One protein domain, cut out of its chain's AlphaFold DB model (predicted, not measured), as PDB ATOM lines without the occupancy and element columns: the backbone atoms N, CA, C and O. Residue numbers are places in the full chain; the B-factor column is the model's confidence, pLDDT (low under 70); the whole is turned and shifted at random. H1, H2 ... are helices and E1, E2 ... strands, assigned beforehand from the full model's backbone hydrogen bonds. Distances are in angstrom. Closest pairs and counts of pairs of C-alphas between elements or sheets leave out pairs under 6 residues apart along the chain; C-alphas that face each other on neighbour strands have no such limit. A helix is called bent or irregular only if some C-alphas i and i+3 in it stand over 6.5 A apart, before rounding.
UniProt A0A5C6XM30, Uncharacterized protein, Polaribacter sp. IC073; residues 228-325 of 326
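What this domain is: This is residues 228 to 325 of the 326 residues of an uncharacterized protein of Polaribacter sp. IC073 (UniProt A0A5C6XM30). A small three-stranded sheet, E1 E2 E3, with H2 over one of its faces makes one end of the domain, and H4 with H5 makes the other; H1 sits in the middle between these ends, and H3 stands next to H1 and the sheet. A long loop joins H3 to H4, and its residues 284 to 289 stick out. The printed part has 98 residues, with five named helices and three named strands in the order H1 E1 E2 E3 H2 H3 H4 H5; the sheet has the order E1, E2, E3, all antiparallel, and the class is mostly helix. The whole is compact, with a radius of gyration of the C-alphas of 13.3 A, and spans 37 by 33 by 22 A.

How they stand to each other: E1, residues 240 to 244, E2, residues 247 to 250, and E3, residues 253 to 256, form a meander, each strand the antiparallel neighbour of the one before. In the hairpin of E1 and E2, N 249 and O 241 are 2.8 A apart, within hydrogen-bond range; in the hairpin of E2 and E3, N 250 and O 253 are also 2.8 A apart. H2, residues 257 to 268, is on one face of this sheet, an arrangement of two layers; it lies over E2 and E3 at a height over the sheet of 10.2 A and runs along the strands, at 8 degrees to E2 on the local plane. H1, residues 228 to 236, only grazes the sheet, with residues 231 to 235. H3, residues 274 to 281, only just touches H1, with 3 pairs of C-alphas within 8 A, the closest being those of Tyr 228 and Tyr 276, 6.0 A apart. H4, residues 294 to 309, touches H1 about perpendicular, at 76 degrees; their closest C-alphas, of Ile 233 and Ile 303, are 6.1 A apart. H5, residues 316 to 323, only just touches H4, with 3 pairs of C-alphas within 8 A; the closest are those of Met 300 and Phe 322, 6.8 A apart. Each O i to N i+4 pair is within hydrogen-bond range in H1, H2, H3 and H5, and 10 of 12 are in H4.

Where its parts are: H1 begins at C-alpha 228, (-18.181, 1.410, -4.554). E1 measures 12.5 A from first to last C-alpha, H2 15.9 A and H4 23.2 A. H4 is irregular, with C-alphas 295 and 298 8.3 A apart, and has a kink of 27 degrees near residue 301. H5 ends at C-alpha 323, (-8.528, 14.012, 8.461).

The domain as a whole: The two C-alphas farthest apart, of His 286 and His 310, are 37.7 A apart. The printed part has no cut. The link from H3 to H4, 12 residues, is long. Mean pLDDT of the printed part is 73.3; residues 270 to 296 and residue 325 are under 70.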
ATOM      1  N   TYR A 228     -19.063   1.079  -5.678       71.25
ATOM      2  CA  TYR A 228     -18.181   1.410  -4.554       71.25
ATOM      3  C   TYR A 228     -18.557   2.730  -3.868       71.25
ATOM      4  O   TYR A 228     -18.262   2.929  -2.695       71.25
ATOM      5  N   PHE A 229     -19.162   3.651  -4.612       76.25
ATOM      6  CA  PHE A 229     -19.466   4.992  -4.142       76.25
ATOM      7  C   PHE A 229     -20.694   4.990  -3.231       76.25
ATOM      8  O   PHE A 229     -20.643   5.551  -2.143       76.25
ATOM      9  N   GLU A 230     -21.741   4.266  -3.629       79.62
ATOM     10  CA  GLU A 230     -22.960   4.079  -2.830       79.62
ATOM     11  C   GLU A 230     -22.663   3.391  -1.493       79.62
ATOM     12  O   GLU A 230     -23.046   3.877  -0.431       79.62
ATOM     13  N   ILE A 231     -21.885   2.304  -1.521       79.81
ATOM     14  CA  ILE A 231     -21.471   1.625  -0.289       79.81
ATOM     15  C   ILE A 231     -20.590   2.535   0.569       79.81
ATOM     16  O   ILE A 231     -20.751   2.575   1.784       79.81
ATOM     17  N   GLY A 232     -19.683   3.299  -0.045       79.69
ATOM     18  CA  GLY A 232     -18.845   4.254   0.671       79.69
ATOM     19  C   GLY A 232     -19.649   5.321   1.421       79.69
ATOM     20  O   GLY A 232     -19.307   5.646   2.556       79.69
ATOM     21  N   ILE A 233     -20.746   5.811   0.832       82.94
ATOM     22  CA  ILE A 233     -21.671   6.752   1.483       82.94
ATOM     23  C   ILE A 233     -22.380   6.084   2.664       82.94
ATOM     24  O   ILE A 233     -22.421   6.666   3.746       82.94
ATOM     25  N   LEU A 234     -22.881   4.855   2.501       84.81
ATOM     26  CA  LEU A 234     -23.530   4.119   3.593       84.81
ATOM     27  C   LEU A 234     -22.594   3.921   4.792       84.81
ATOM     28  O   LEU A 234     -23.027   4.040   5.939       84.81
ATOM     29  N   ILE A 235     -21.311   3.667   4.532       83.31
ATOM     30  CA  ILE A 235     -20.287   3.560   5.577       83.31
ATOM     31  C   ILE A 235     -20.027   4.925   6.221       83.31
ATOM     32  O   ILE A 235     -20.016   5.027   7.445       83.31
ATOM     33  N   ALA A 236     -19.870   5.985   5.423       81.81
ATOM     34  CA  ALA A 236     -19.639   7.337   5.936       81.81
ATOM     35  C   ALA A 236     -20.781   7.820   6.849       81.81
ATOM     36  O   ALA A 236     -20.528   8.476   7.859       81.81
ATOM     37  N   GLN A 237     -22.020   7.438   6.531       83.44
ATOM     38  CA  GLN A 237     -23.221   7.709   7.328       83.44
ATOM     39  C   GLN A 237     -23.359   6.811   8.570       83.44
ATOM     40  O   GLN A 237     -24.282   7.010   9.356       83.44
ATOM     41  N   GLY A 238     -22.515   5.787   8.734       78.94
ATOM     42  CA  GLY A 238     -22.666   4.772   9.784       78.94
ATOM     43  C   GLY A 238     -23.857   3.829   9.575       78.94
ATOM     44  O   GLY A 238     -24.165   3.024  10.450       78.94
ATOM     45  N   LYS A 239     -24.525   3.902   8.416       84.88
ATOM     46  CA  LYS A 239     -25.648   3.026   8.055       84.88
ATOM     47  C   LYS A 239     -25.200   1.631   7.667       84.88
ATOM     48  O   LYS A 239     -26.022   0.727   7.733       84.88
ATOM     49  N   LEU A 240     -23.944   1.469   7.253       84.75
ATOM     50  CA  LEU A 240     -23.290   0.184   7.046       84.75
ATOM     51  C   LEU A 240     -22.005   0.125   7.872       84.75
ATOM     52  O   LEU A 240     -21.077   0.895   7.631       84.75
ATOM     53  N   SER A 241     -21.913  -0.822   8.795       82.44
ATOM     54  CA  SER A 241     -20.707  -1.039   9.594       82.44
ATOM     55  C   SER A 241     -20.441  -2.523   9.819       82.44
ATOM     56  O   SER A 241     -21.328  -3.373   9.710       82.44
ATOM     57  N   LYS A 242     -19.183  -2.864  10.099       80.75
ATOM     58  CA  LYS A 242     -18.797  -4.225  10.472       80.75
ATOM     59  C   LYS A 242     -18.923  -4.367  11.984       80.75
ATOM     60  O   LYS A 242     -18.287  -3.620  12.716       80.75
ATOM     61  N   VAL A 243     -19.701  -5.348  12.434       80.50
ATOM     62  CA  VAL A 243     -19.845  -5.653  13.866       80.50
ATOM     63  C   VAL A 243     -18.771  -6.649  14.298       80.50
ATOM     64  O   VAL A 243     -18.088  -6.450  15.295       80.50
ATOM     65  N   LYS A 244     -18.601  -7.728  13.525       78.38
ATOM     66  CA  LYS A 244     -17.557  -8.750  13.707       78.38
ATOM     67  C   LYS A 244     -17.292  -9.472  12.386       78.38
ATOM     68  O   LYS A 244     -17.909  -9.160  11.368       78.38
ATOM     69  N   GLU A 245     -16.348 -10.409  12.354       78.56
ATOM     70  CA  GLU A 245     -16.028 -11.135  11.120       78.56
ATOM     71  C   GLU A 245     -17.268 -11.827  10.535       78.56
ATOM     72  O   GLU A 245     -18.005 -12.511  11.241       78.56
ATOM     73  N   GLY A 246     -17.525 -11.588   9.245       77.12
ATOM     74  CA  GLY A 246     -18.696 -12.113   8.540       77.12
ATOM     75  C   GLY A 246     -20.049 -11.477   8.892       77.12
ATOM     76  O   GLY A 246     -21.025 -11.799   8.216       77.12
ATOM     77  N   VAL A 247     -20.116 -10.559   9.866       81.50
ATOM     78  CA  VAL A 247     -21.367  -9.981  10.385       81.50
ATOM     79  C   VAL A 247     -21.357  -8.458  10.301       81.50
ATOM     80  O   VAL A 247     -20.452  -7.785  10.806       81.50
ATOM     81  N   PHE A 248     -22.409  -7.909   9.704       84.69
ATOM     82  CA  PHE A 248     -22.513  -6.491   9.386       84.69
ATOM     83  C   PHE A 248     -23.820  -5.912   9.911       84.69
ATOM     84  O   PHE A 248     -24.842  -6.596   9.926       84.69
ATOM     85  N   MET A 249     -23.786  -4.646  10.311       84.06
ATOM     86  CA  MET A 249     -24.977  -3.870  10.615       84.06
ATOM     87  C   MET A 249     -25.328  -3.022   9.398       84.06
ATOM     88  O   MET A 249     -24.477  -2.290   8.897       84.06
ATOM     89  N   TYR A 250     -26.568  -3.124   8.930       87.75
ATOM     90  CA  TYR A 250     -27.116  -2.303   7.859       87.75
ATOM     91  C   TYR A 250     -28.535  -1.850   8.223       87.75
ATOM     92  O   TYR A 250     -29.346  -2.672   8.640       87.75
ATOM     93  N   ASN A 251     -28.833  -0.548   8.146       82.19
ATOM     94  CA  ASN A 251     -30.138   0.018   8.537       82.19
ATOM     95  C   ASN A 251     -30.631  -0.465   9.924       82.19
ATOM     96  O   ASN A 251     -31.784  -0.863  10.088       82.19
ATOM     97  N   ASN A 252     -29.741  -0.454  10.926       81.50
ATOM     98  CA  ASN A 252     -29.997  -0.902  12.307       81.50
ATOM     99  C   ASN A 252     -30.387  -2.386  12.460       81.50
ATOM    100  O   ASN A 252     -30.845  -2.800  13.524       81.50
ATOM    101  N   LYS A 253     -30.191  -3.205  11.421       87.44
ATOM    102  CA  LYS A 253     -30.355  -4.660  11.461       87.44
ATOM    103  C   LYS A 253     -29.011  -5.342  11.265       87.44
ATOM    104  O   LYS A 253     -28.122  -4.813  10.604       87.44
ATOM    105  N   THR A 254     -28.865  -6.523  11.853       88.94
ATOM    106  CA  THR A 254     -27.649  -7.327  11.724       88.94
ATOM    107  C   THR A 254     -27.858  -8.406  10.675       88.94
ATOM    108  O   THR A 254     -28.854  -9.118  10.721       88.94
ATOM    109  N   PHE A 255     -26.900  -8.543   9.763       86.62
ATOM    110  CA  PHE A 255     -26.940  -9.502   8.669       86.62
ATOM    111  C   PHE A 255     -25.662 -10.334   8.634       86.62
ATOM    112  O   PHE A 255     -24.555  -9.815   8.838       86.62
ATOM    113  N   GLN A 256     -25.798 -11.617   8.299       88.38
ATOM    114  CA  GLN A 256     -24.656 -12.387   7.818       88.38
ATOM    115  C   GLN A 256     -24.246 -11.877   6.436       88.38
ATOM    116  O   GLN A 256     -25.073 -11.403   5.662       88.38
ATOM    117  N   LYS A 257     -22.968 -12.004   6.074       81.69
ATOM    118  CA  LYS A 257     -22.433 -11.482   4.803       81.69
ATOM    119  C   LYS A 257     -23.272 -11.839   3.569       81.69
ATOM    120  O   LYS A 257     -23.492 -10.988   2.714       81.69
ATOM    121  N   ALA A 258     -23.696 -13.097   3.448       82.62
ATOM    122  CA  ALA A 258     -24.482 -13.549   2.302       82.62
ATOM    123  C   ALA A 258     -25.873 -12.892   2.254       82.62
ATOM    124  O   ALA A 258     -26.379 -12.620   1.171       82.62
ATOM    125  N   GLU A 259     -26.459 -12.615   3.417       85.25
ATOM    126  CA  GLU A 259     -27.752 -11.942   3.564       85.25
ATOM    127  C   GLU A 259     -27.613 -10.446   3.293       85.25
ATOM    128  O   GLU A 259     -28.387  -9.903   2.516       85.25
ATOM    129  N   LEU A 260     -26.560  -9.808   3.819       85.75
ATOM    130  CA  LEU A 260     -26.248  -8.407   3.540       85.75
ATOM    131  C   LEU A 260     -26.130  -8.155   2.033       85.75
ATOM    132  O   LEU A 260     -26.629  -7.156   1.533       85.75
ATOM    133  N   LEU A 261     -25.449  -9.043   1.302       82.94
ATOM    134  CA  LEU A 261     -25.282  -8.882  -0.143       82.94
ATOM    135  C   LEU A 261     -26.615  -8.949  -0.891       82.94
ATOM    136  O   LEU A 261     -26.782  -8.209  -1.854       82.94
ATOM    137  N   LYS A 262     -27.546  -9.802  -0.447       83.50
ATOM    138  CA  LYS A 262     -28.902  -9.858  -1.007       83.50
ATOM    139  C   LYS A 262     -29.683  -8.589  -0.672       83.50
ATOM    140  O   LYS A 262     -30.303  -8.023  -1.561       83.50
ATOM    141  N   GLU A 263     -29.598  -8.123   0.572       85.06
ATOM    142  CA  GLU A 263     -30.300  -6.916   1.019       85.06
ATOM    143  C   GLU A 263     -29.807  -5.667   0.277       85.06
ATOM    144  O   GLU A 263     -30.598  -4.867  -0.204       85.06
ATOM    145  N   LEU A 264     -28.491  -5.530   0.096       82.62
ATOM    146  CA  LEU A 264     -27.904  -4.427  -0.664       82.62
ATOM    147  C   LEU A 264     -28.229  -4.509  -2.159       82.62
ATOM    148  O   LEU A 264     -28.405  -3.470  -2.790       82.62
ATOM    149  N   ASP A 265     -28.300  -5.708  -2.740       81.12
ATOM    150  CA  ASP A 265     -28.728  -5.879  -4.133       81.12
ATOM    151  C   ASP A 265     -30.194  -5.458  -4.316       81.12
ATOM    152  O   ASP A 265     -30.514  -4.757  -5.274       81.12
ATOM    153  N   LEU A 266     -31.065  -5.782  -3.357       81.06
ATOM    154  CA  LEU A 266     -32.461  -5.337  -3.350       81.06
ATOM    155  C   LEU A 266     -32.587  -3.814  -3.192       81.06
ATOM    156  O   LEU A 266     -33.283  -3.172  -3.983       81.06
ATOM    157  N   ASP A 267     -31.891  -3.236  -2.212       78.56
ATOM    158  CA  ASP A 267     -31.993  -1.812  -1.876       78.56
ATOM    159  C   ASP A 267     -31.355  -0.902  -2.932       78.56
ATOM    160  O   ASP A 267     -31.877   0.169  -3.244       78.56
ATOM    161  N   LEU A 268     -30.211  -1.312  -3.485       76.50
ATOM    162  CA  LEU A 268     -29.392  -0.466  -4.353       76.50
ATOM    163  C   LEU A 268     -29.442  -0.883  -5.828       76.50
ATOM    164  O   LEU A 268     -28.996  -0.109  -6.674       76.50
ATOM    165  N   LYS A 269     -29.990  -2.064  -6.153       75.12
ATOM    166  CA  LYS A 269     -30.113  -2.619  -7.518       75.12
ATOM    167  C   LYS A 269     -28.780  -2.726  -8.263       75.12
ATOM    168  O   LYS A 269     -28.673  -2.345  -9.432       75.12
ATOM    169  N   ILE A 270     -27.738  -3.207  -7.587       66.19
ATOM    170  CA  ILE A 270     -26.378  -3.295  -8.134       66.19
ATOM    171  C   ILE A 270     -25.754  -4.644  -7.750       66.19
ATOM    172  O   ILE A 270     -25.617  -4.993  -6.585       66.19
ATOM    173  N   THR A 271     -25.225  -5.359  -8.738       57.12
ATOM    174  CA  THR A 271     -24.797  -6.760  -8.588       57.12
ATOM    175  C   THR A 271     -23.343  -6.957  -8.121       57.12
ATOM    176  O   THR A 271     -22.874  -8.086  -7.982       57.12
ATOM    177  N   SER A 272     -22.586  -5.877  -7.868       63.50
ATOM    178  CA  SER A 272     -21.110  -5.910  -7.757       63.50
ATOM    179  C   SER A 272     -20.533  -5.376  -6.427       63.50
ATOM    180  O   SER A 272     -19.448  -4.788  -6.399       63.50
ATOM    181  N   PHE A 273     -21.207  -5.576  -5.292       68.38
ATOM    182  CA  PHE A 273     -20.741  -5.043  -3.995       68.38
ATOM    183  C   PHE A 273     -19.661  -5.867  -3.286       68.38
ATOM    184  O   PHE A 273     -18.911  -5.338  -2.461       68.38
ATOM    185  N   ARG A 274     -19.554  -7.162  -3.610       60.94
ATOM    186  CA  ARG A 274     -18.742  -8.132  -2.857       60.94
ATOM    187  C   ARG A 274     -17.277  -7.716  -2.714       60.94
ATOM    188  O   ARG A 274     -16.749  -7.731  -1.606       60.94
ATOM    189  N   GLN A 275     -16.634  -7.324  -3.812       62.12
ATOM    190  CA  GLN A 275     -15.216  -6.942  -3.805       62.12
ATOM    191  C   GLN A 275     -14.957  -5.677  -2.976       62.12
ATOM    192  O   GLN A 275     -13.898  -5.550  -2.371       62.12
ATOM    193  N   TYR A 276     -15.922  -4.756  -2.915       66.25
ATOM    194  CA  TYR A 276     -15.759  -3.495  -2.201       66.25
ATOM    195  C   TYR A 276     -16.007  -3.633  -0.699       66.25
ATOM    196  O   TYR A 276     -15.214  -3.125   0.085       66.25
ATOM    197  N   ILE A 277     -17.039  -4.374  -0.283       68.12
ATOM    198  CA  ILE A 277     -17.254  -4.703   1.137       68.12
ATOM    199  C   ILE A 277     -16.050  -5.482   1.673       68.12
ATOM    200  O   ILE A 277     -15.516  -5.149   2.726       68.12
ATOM    201  N   GLU A 278     -15.567  -6.476   0.920       64.25
ATOM    202  CA  GLU A 278     -14.366  -7.224   1.296       64.25
ATOM    203  C   GLU A 278     -13.116  -6.337   1.329       64.25
ATOM    204  O   GLU A 278     -12.360  -6.415   2.288       64.25
ATOM    205  N   GLY A 279     -12.913  -5.465   0.339       60.62
ATOM    206  CA  GLY A 279     -11.772  -4.544   0.301       60.62
ATOM    207  C   GLY A 279     -11.811  -3.441   1.364       60.62
ATOM    208  O   GLY A 279     -10.762  -2.904   1.708       60.62
ATOM    209  N   THR A 280     -12.996  -3.115   1.886       64.44
ATOM    210  CA  THR A 280     -13.189  -2.069   2.903       64.44
ATOM    211  C   THR A 280     -13.116  -2.629   4.325       64.44
ATOM    212  O   THR A 280     -12.591  -1.967   5.212       64.44
ATOM    213  N   PHE A 281     -13.598  -3.860   4.544       62.19
ATOM    214  CA  PHE A 281     -13.761  -4.448   5.878       62.19
ATOM    215  C   PHE A 281     -12.891  -5.687   6.170       62.19
ATOM    216  O   PHE A 281     -12.934  -6.194   7.297       62.19
ATOM    217  N   LYS A 282     -12.100  -6.210   5.218       50.66
ATOM    218  CA  LYS A 282     -11.050  -7.199   5.536       50.66
ATOM    219  C   LYS A 282      -9.816  -6.494   6.106       50.66
ATOM    220  O   LYS A 282      -9.061  -5.856   5.375       50.66
ATOM    221  N   ALA A 283      -9.585  -6.697   7.398       43.56
ATOM    222  CA  ALA A 283      -8.258  -6.681   7.995       43.56
ATOM    223  C   ALA A 283      -7.777  -8.137   8.073       43.56
ATOM    224  O   ALA A 283      -8.531  -9.012   8.501       43.56
ATOM    225  N   TYR A 284      -6.547  -8.404   7.629       37.03
ATOM    226  CA  TYR A 284      -5.846  -9.627   8.013       37.03
ATOM    227  C   TYR A 284      -5.710  -9.643   9.543       37.03
ATOM    228  O   TYR A 284      -5.521  -8.578  10.141       37.03
ATOM    229  N   PRO A 285      -5.824 -10.810  10.196       37.84
ATOM    230  CA  PRO A 285      -5.599 -10.894  11.623       37.84
ATOM    231  C   PRO A 285      -4.110 -10.632  11.853       37.84
ATOM    232  O   PRO A 285      -3.271 -11.227  11.184       37.84
ATOM    233  N   HIS A 286      -3.813  -9.755  12.805       34.16
ATOM    234  CA  HIS A 286      -2.486  -9.334  13.258       34.16
ATOM    235  C   HIS A 286      -1.918  -8.063  12.603       34.16
ATOM    236  O   HIS A 286      -1.313  -8.067  11.538       34.16
ATOM    237  N   ASN A 287      -2.030  -6.998  13.402       35.25
ATOM    238  CA  ASN A 287      -1.222  -5.785  13.440       35.25
ATOM    239  C   ASN A 287      -1.360  -4.761  12.300       35.25
ATOM    240  O   ASN A 287      -1.028  -4.995  11.145       35.25
ATOM    241  N   THR A 288      -1.685  -3.539  12.744       37.38
ATOM    242  CA  THR A 288      -1.638  -2.217  12.087       37.38
ATOM    243  C   THR A 288      -2.892  -1.719  11.352       37.38
ATOM    244  O   THR A 288      -3.007  -1.734  10.127       37.38
ATOM    245  N   ASP A 289      -3.757  -1.087  12.152       44.44
ATOM    246  CA  ASP A 289      -4.908  -0.217  11.851       44.44
ATOM    247  C   ASP A 289      -4.655   1.004  10.931       44.44
ATOM    248  O   ASP A 289      -5.345   2.016  11.032       44.44
ATOM    249  N   ARG A 290      -3.675   1.003  10.019       40.78
ATOM    250  CA  ARG A 290      -3.368   2.215   9.217       40.78
ATOM    251  C   ARG A 290      -3.023   2.002   7.749       40.78
ATOM    252  O   ARG A 290      -2.761   2.989   7.062       40.78
ATOM    253  N   LEU A 291      -3.027   0.772   7.229       38.50
ATOM    254  CA  LEU A 291      -2.468   0.512   5.893       38.50
ATOM    255  C   LEU A 291      -3.478   0.401   4.739       38.50
ATOM    256  O   LEU A 291      -3.071   0.626   3.603       38.50
ATOM    257  N   ASN A 292      -4.781   0.189   4.978       47.66
ATOM    258  CA  ASN A 292      -5.746   0.045   3.869       47.66
ATOM    259  C   ASN A 292      -6.574   1.298   3.534       47.66
ATOM    260  O   ASN A 292      -6.905   1.498   2.369       47.66
ATOM    261  N   LEU A 293      -6.833   2.210   4.476       46.09
ATOM    262  CA  LEU A 293      -7.493   3.492   4.157       46.09
ATOM    263  C   LEU A 293      -6.546   4.473   3.435       46.09
ATOM    264  O   LEU A 293      -6.981   5.235   2.569       46.09
ATOM    265  N   LYS A 294      -5.228   4.364   3.676       44.03
ATOM    266  CA  LYS A 294      -4.182   5.132   2.971       44.03
ATOM    267  C   LYS A 294      -4.170   4.901   1.455       44.03
ATOM    268  O   LYS A 294      -3.920   5.841   0.705       44.03
ATOM    269  N   GLY A 295      -4.511   3.696   0.986       53.22
ATOM    270  CA  GLY A 295      -4.622   3.379  -0.446       53.22
ATOM    271  C   GLY A 295      -5.854   3.982  -1.140       53.22
ATOM    272  O   GLY A 295      -5.933   3.980  -2.369       53.22
ATOM    273  N   TYR A 296      -6.808   4.527  -0.375       65.88
ATOM    274  CA  TYR A 296      -8.102   5.006  -0.871       65.88
ATOM    275  C   TYR A 296      -8.385   6.488  -0.578       65.88
ATOM    276  O   TYR A 296      -9.527   6.916  -0.756       65.88
ATOM    277  N   LYS A 297      -7.373   7.301  -0.228       72.31
ATOM    278  CA  LYS A 297      -7.512   8.756   0.034       72.31
ATOM    279  C   LYS A 297      -8.355   9.479  -1.026       72.31
ATOM    280  O   LYS A 297      -9.278  10.216  -0.696       72.31
ATOM    281  N   SER A 298      -8.100   9.214  -2.308       73.12
ATOM    282  CA  SER A 298      -8.848   9.819  -3.422       73.12
ATOM    283  C   SER A 298     -10.318   9.383  -3.494       73.12
ATOM    284  O   SER A 298     -11.148  10.138  -3.993       73.12
ATOM    285  N   LYS A 299     -10.661   8.187  -3.001       76.12
ATOM    286  CA  LYS A 299     -12.045   7.695  -2.939       76.12
ATOM    287  C   LYS A 299     -12.777   8.253  -1.718       76.12
ATOM    288  O   LYS A 299     -13.900   8.715  -1.877       76.12
ATOM    289  N   MET A 300     -12.134   8.278  -0.546       78.75
ATOM    290  CA  MET A 300     -12.696   8.901   0.664       78.75
ATOM    291  C   MET A 300     -12.967  10.389   0.456       78.75
ATOM    292  O   MET A 300     -14.053  10.860   0.776       78.75
ATOM    293  N   LYS A 301     -12.023  11.106  -0.173       83.25
ATOM    294  CA  LYS A 301     -12.196  12.515  -0.540       83.25
ATOM    295  C   LYS A 301     -13.460  12.728  -1.375       83.25
ATOM    296  O   LYS A 301     -14.282  13.560  -1.019       83.25
ATOM    297  N   LYS A 302     -13.663  11.918  -2.422       81.50
ATOM    298  CA  LYS A 302     -14.865  11.989  -3.271       81.50
ATOM    299  C   LYS A 302     -16.159  11.719  -2.500       81.50
ATOM    300  O   LYS A 302     -17.167  12.354  -2.786       81.50
ATOM    301  N   ILE A 303     -16.145  10.780  -1.551       82.25
ATOM    302  CA  ILE A 303     -17.311  10.467  -0.708       82.25
ATOM    303  C   ILE A 303     -17.635  11.656   0.205       82.25
ATOM    304  O   ILE A 303     -18.781  12.082   0.259       82.25
ATOM    305  N   ILE A 304     -16.633  12.242   0.866       82.38
ATOM    306  CA  ILE A 304     -16.827  13.394   1.757       82.38
ATOM    307  C   ILE A 304     -17.259  14.639   0.986       82.38
ATOM    308  O   ILE A 304     -18.179  15.327   1.419       82.38
ATOM    309  N   GLU A 305     -16.642  14.924  -0.160       82.31
ATOM    310  CA  GLU A 305     -17.048  16.029  -1.037       82.31
ATOM    311  C   GLU A 305     -18.507  15.881  -1.475       82.31
ATOM    312  O   GLU A 305     -19.263  16.849  -1.435       82.31
ATOM    313  N   TYR A 306     -18.931  14.663  -1.816       83.44
ATOM    314  CA  TYR A 306     -20.318  14.375  -2.160       83.44
ATOM    315  C   TYR A 306     -21.266  14.536  -0.977       83.44
ATOM    316  O   TYR A 306     -22.307  15.174  -1.120       83.44
ATOM    317  N   CYS A 307     -20.909  14.008   0.196       79.50
ATOM    318  CA  CYS A 307     -21.724  14.175   1.392       79.50
ATOM    319  C   CYS A 307     -21.871  15.658   1.757       79.50
ATOM    320  O   CYS A 307     -22.983  16.115   1.995       79.50
ATOM    321  N   LYS A 308     -20.788  16.445   1.686       80.81
ATOM    322  CA  LYS A 308     -20.824  17.903   1.886       80.81
ATOM    323  C   LYS A 308     -21.717  18.598   0.856       80.81
ATOM    324  O   LYS A 308     -22.572  19.393   1.235       80.81
ATOM    325  N   TYR A 309     -21.551  18.276  -0.428       79.12
ATOM    326  CA  TYR A 309     -22.338  18.860  -1.517       79.12
ATOM    327  C   TYR A 309     -23.842  18.581  -1.363       79.12
ATOM    328  O   TYR A 309     -24.662  19.479  -1.541       79.12
ATOM    329  N   HIS A 310     -24.211  17.359  -0.970       77.38
ATOM    330  CA  HIS A 310     -25.604  16.944  -0.776       77.38
ATOM    331  C   HIS A 310     -26.140  17.152   0.648       77.38
ATOM    332  O   HIS A 310     -27.260  16.728   0.926       77.38
ATOM    333  N   LYS A 311     -25.379  17.802   1.543       83.56
ATOM    334  CA  LYS A 311     -25.736  17.999   2.964       83.56
ATOM    335  C   LYS A 311     -26.102  16.690   3.680       83.56
ATOM    336  O   LYS A 311     -27.048  16.630   4.458       83.56
ATOM    337  N   ILE A 312     -25.369  15.629   3.371       85.25
ATOM    338  CA  ILE A 312     -25.472  14.330   4.023       85.25
ATOM    339  C   ILE A 312     -24.516  14.310   5.212       85.25
ATOM    340  O   ILE A 312     -23.318  14.551   5.047       85.25
ATOM    341  N   ASP A 313     -25.035  13.962   6.387       87.25
ATOM    342  CA  ASP A 313     -24.222  13.844   7.594       87.25
ATOM    343  C   ASP A 313     -23.206  12.701   7.485       87.25
ATOM    344  O   ASP A 313     -23.522  11.579   7.080       87.25
ATOM    345  N   VAL A 314     -21.969  13.006   7.876       86.12
ATOM    346  CA  VAL A 314     -20.857  12.057   7.962       86.12
ATOM    347  C   VAL A 314     -20.541  11.827   9.432       86.12
ATOM    348  O   VAL A 314     -20.467  12.766  10.224       86.12
ATOM    349  N   THR A 315     -20.348  10.567   9.809       85.12
ATOM    350  CA  THR A 315     -19.982  10.204  11.178       85.12
ATOM    351  C   THR A 315     -18.631  10.803  11.568       85.12
ATOM    352  O   THR A 315     -17.701  10.883  10.760       85.12
ATOM    353  N   LYS A 316     -18.496  11.183  12.845       80.38
ATOM    354  CA  LYS A 316     -17.230  11.701  13.394       80.38
ATOM    355  C   LYS A 316     -16.076  10.720  13.200       80.38
ATOM    356  O   LYS A 316     -14.963  11.150  12.920       80.38
ATOM    357  N   GLU A 317     -16.341   9.420  13.311       78.94
ATOM    358  CA  GLU A 317     -15.352   8.360  13.104       78.94
ATOM    359  C   GLU A 317     -14.796   8.384  11.672       78.94
ATOM    360  O   GLU A 317     -13.585   8.475  11.482       78.94
ATOM    361  N   TYR A 318     -15.669   8.409  10.661       80.88
ATOM    362  CA  TYR A 318     -15.249   8.444   9.261       80.88
ATOM    363  C   TYR A 318     -14.511   9.743   8.902       80.88
ATOM    364  O   TYR A 318     -13.515   9.709   8.176       80.88
ATOM    365  N   GLN A 319     -14.966  10.879   9.443       80.75
ATOM    366  CA  GLN A 319     -14.296  12.170   9.268       80.75
ATOM    367  C   GLN A 319     -12.902  12.171   9.913       80.75
ATOM    368  O   GLN A 319     -11.938  12.549   9.260       80.75
ATOM    369  N   THR A 320     -12.767  11.645  11.133       79.69
ATOM    370  CA  THR A 320     -11.474  11.539  11.836       79.69
ATOM    371  C   THR A 320     -10.480  10.674  11.062       79.69
ATOM    372  O   THR A 320      -9.299  11.008  10.961       79.69
ATOM    373  N   ILE A 321     -10.953   9.569  10.475       75.69
ATOM    374  CA  ILE A 321     -10.124   8.730   9.606       75.69
ATOM    375  C   ILE A 321      -9.643   9.534   8.396       75.69
ATOM    376  O   ILE A 321      -8.456   9.483   8.085       75.69
ATOM    377  N   PHE A 322     -10.527  10.271   7.721       79.19
ATOM    378  CA  PHE A 322     -10.147  11.085   6.567       79.19
ATOM    379  C   PHE A 322      -9.149  12.188   6.925       79.19
ATOM    380  O   PHE A 322      -8.137  12.316   6.240       79.19
ATOM    381  N   ASP A 323      -9.396  12.924   8.007       79.25
ATOM    382  CA  ASP A 323      -8.528  14.012   8.461       79.25
ATOM    383  C   ASP A 323      -7.130  13.486   8.826       79.25
ATOM    384  O   ASP A 323      -6.134  14.141   8.559       79.25
ATOM    385  N   SER A 324      -7.021  12.255   9.347       74.31
ATOM    386  CA  SER A 324      -5.725  11.607   9.619       74.31
ATOM    387  C   SER A 324      -4.927  11.198   8.364       74.31
ATOM    388  O   SER A 324      -3.784  10.745   8.475       74.31
ATOM    389  N   LEU A 325      -5.544  11.283   7.179       68.50
ATOM    390  CA  LEU A 325      -4.926  10.996   5.882       68.50
ATOM    391  C   LEU A 325      -4.517  12.265   5.123       68.50
ATOM    392  O   LEU A 325      -3.837  12.143   4.092       68.50
TER     393      LEU A 325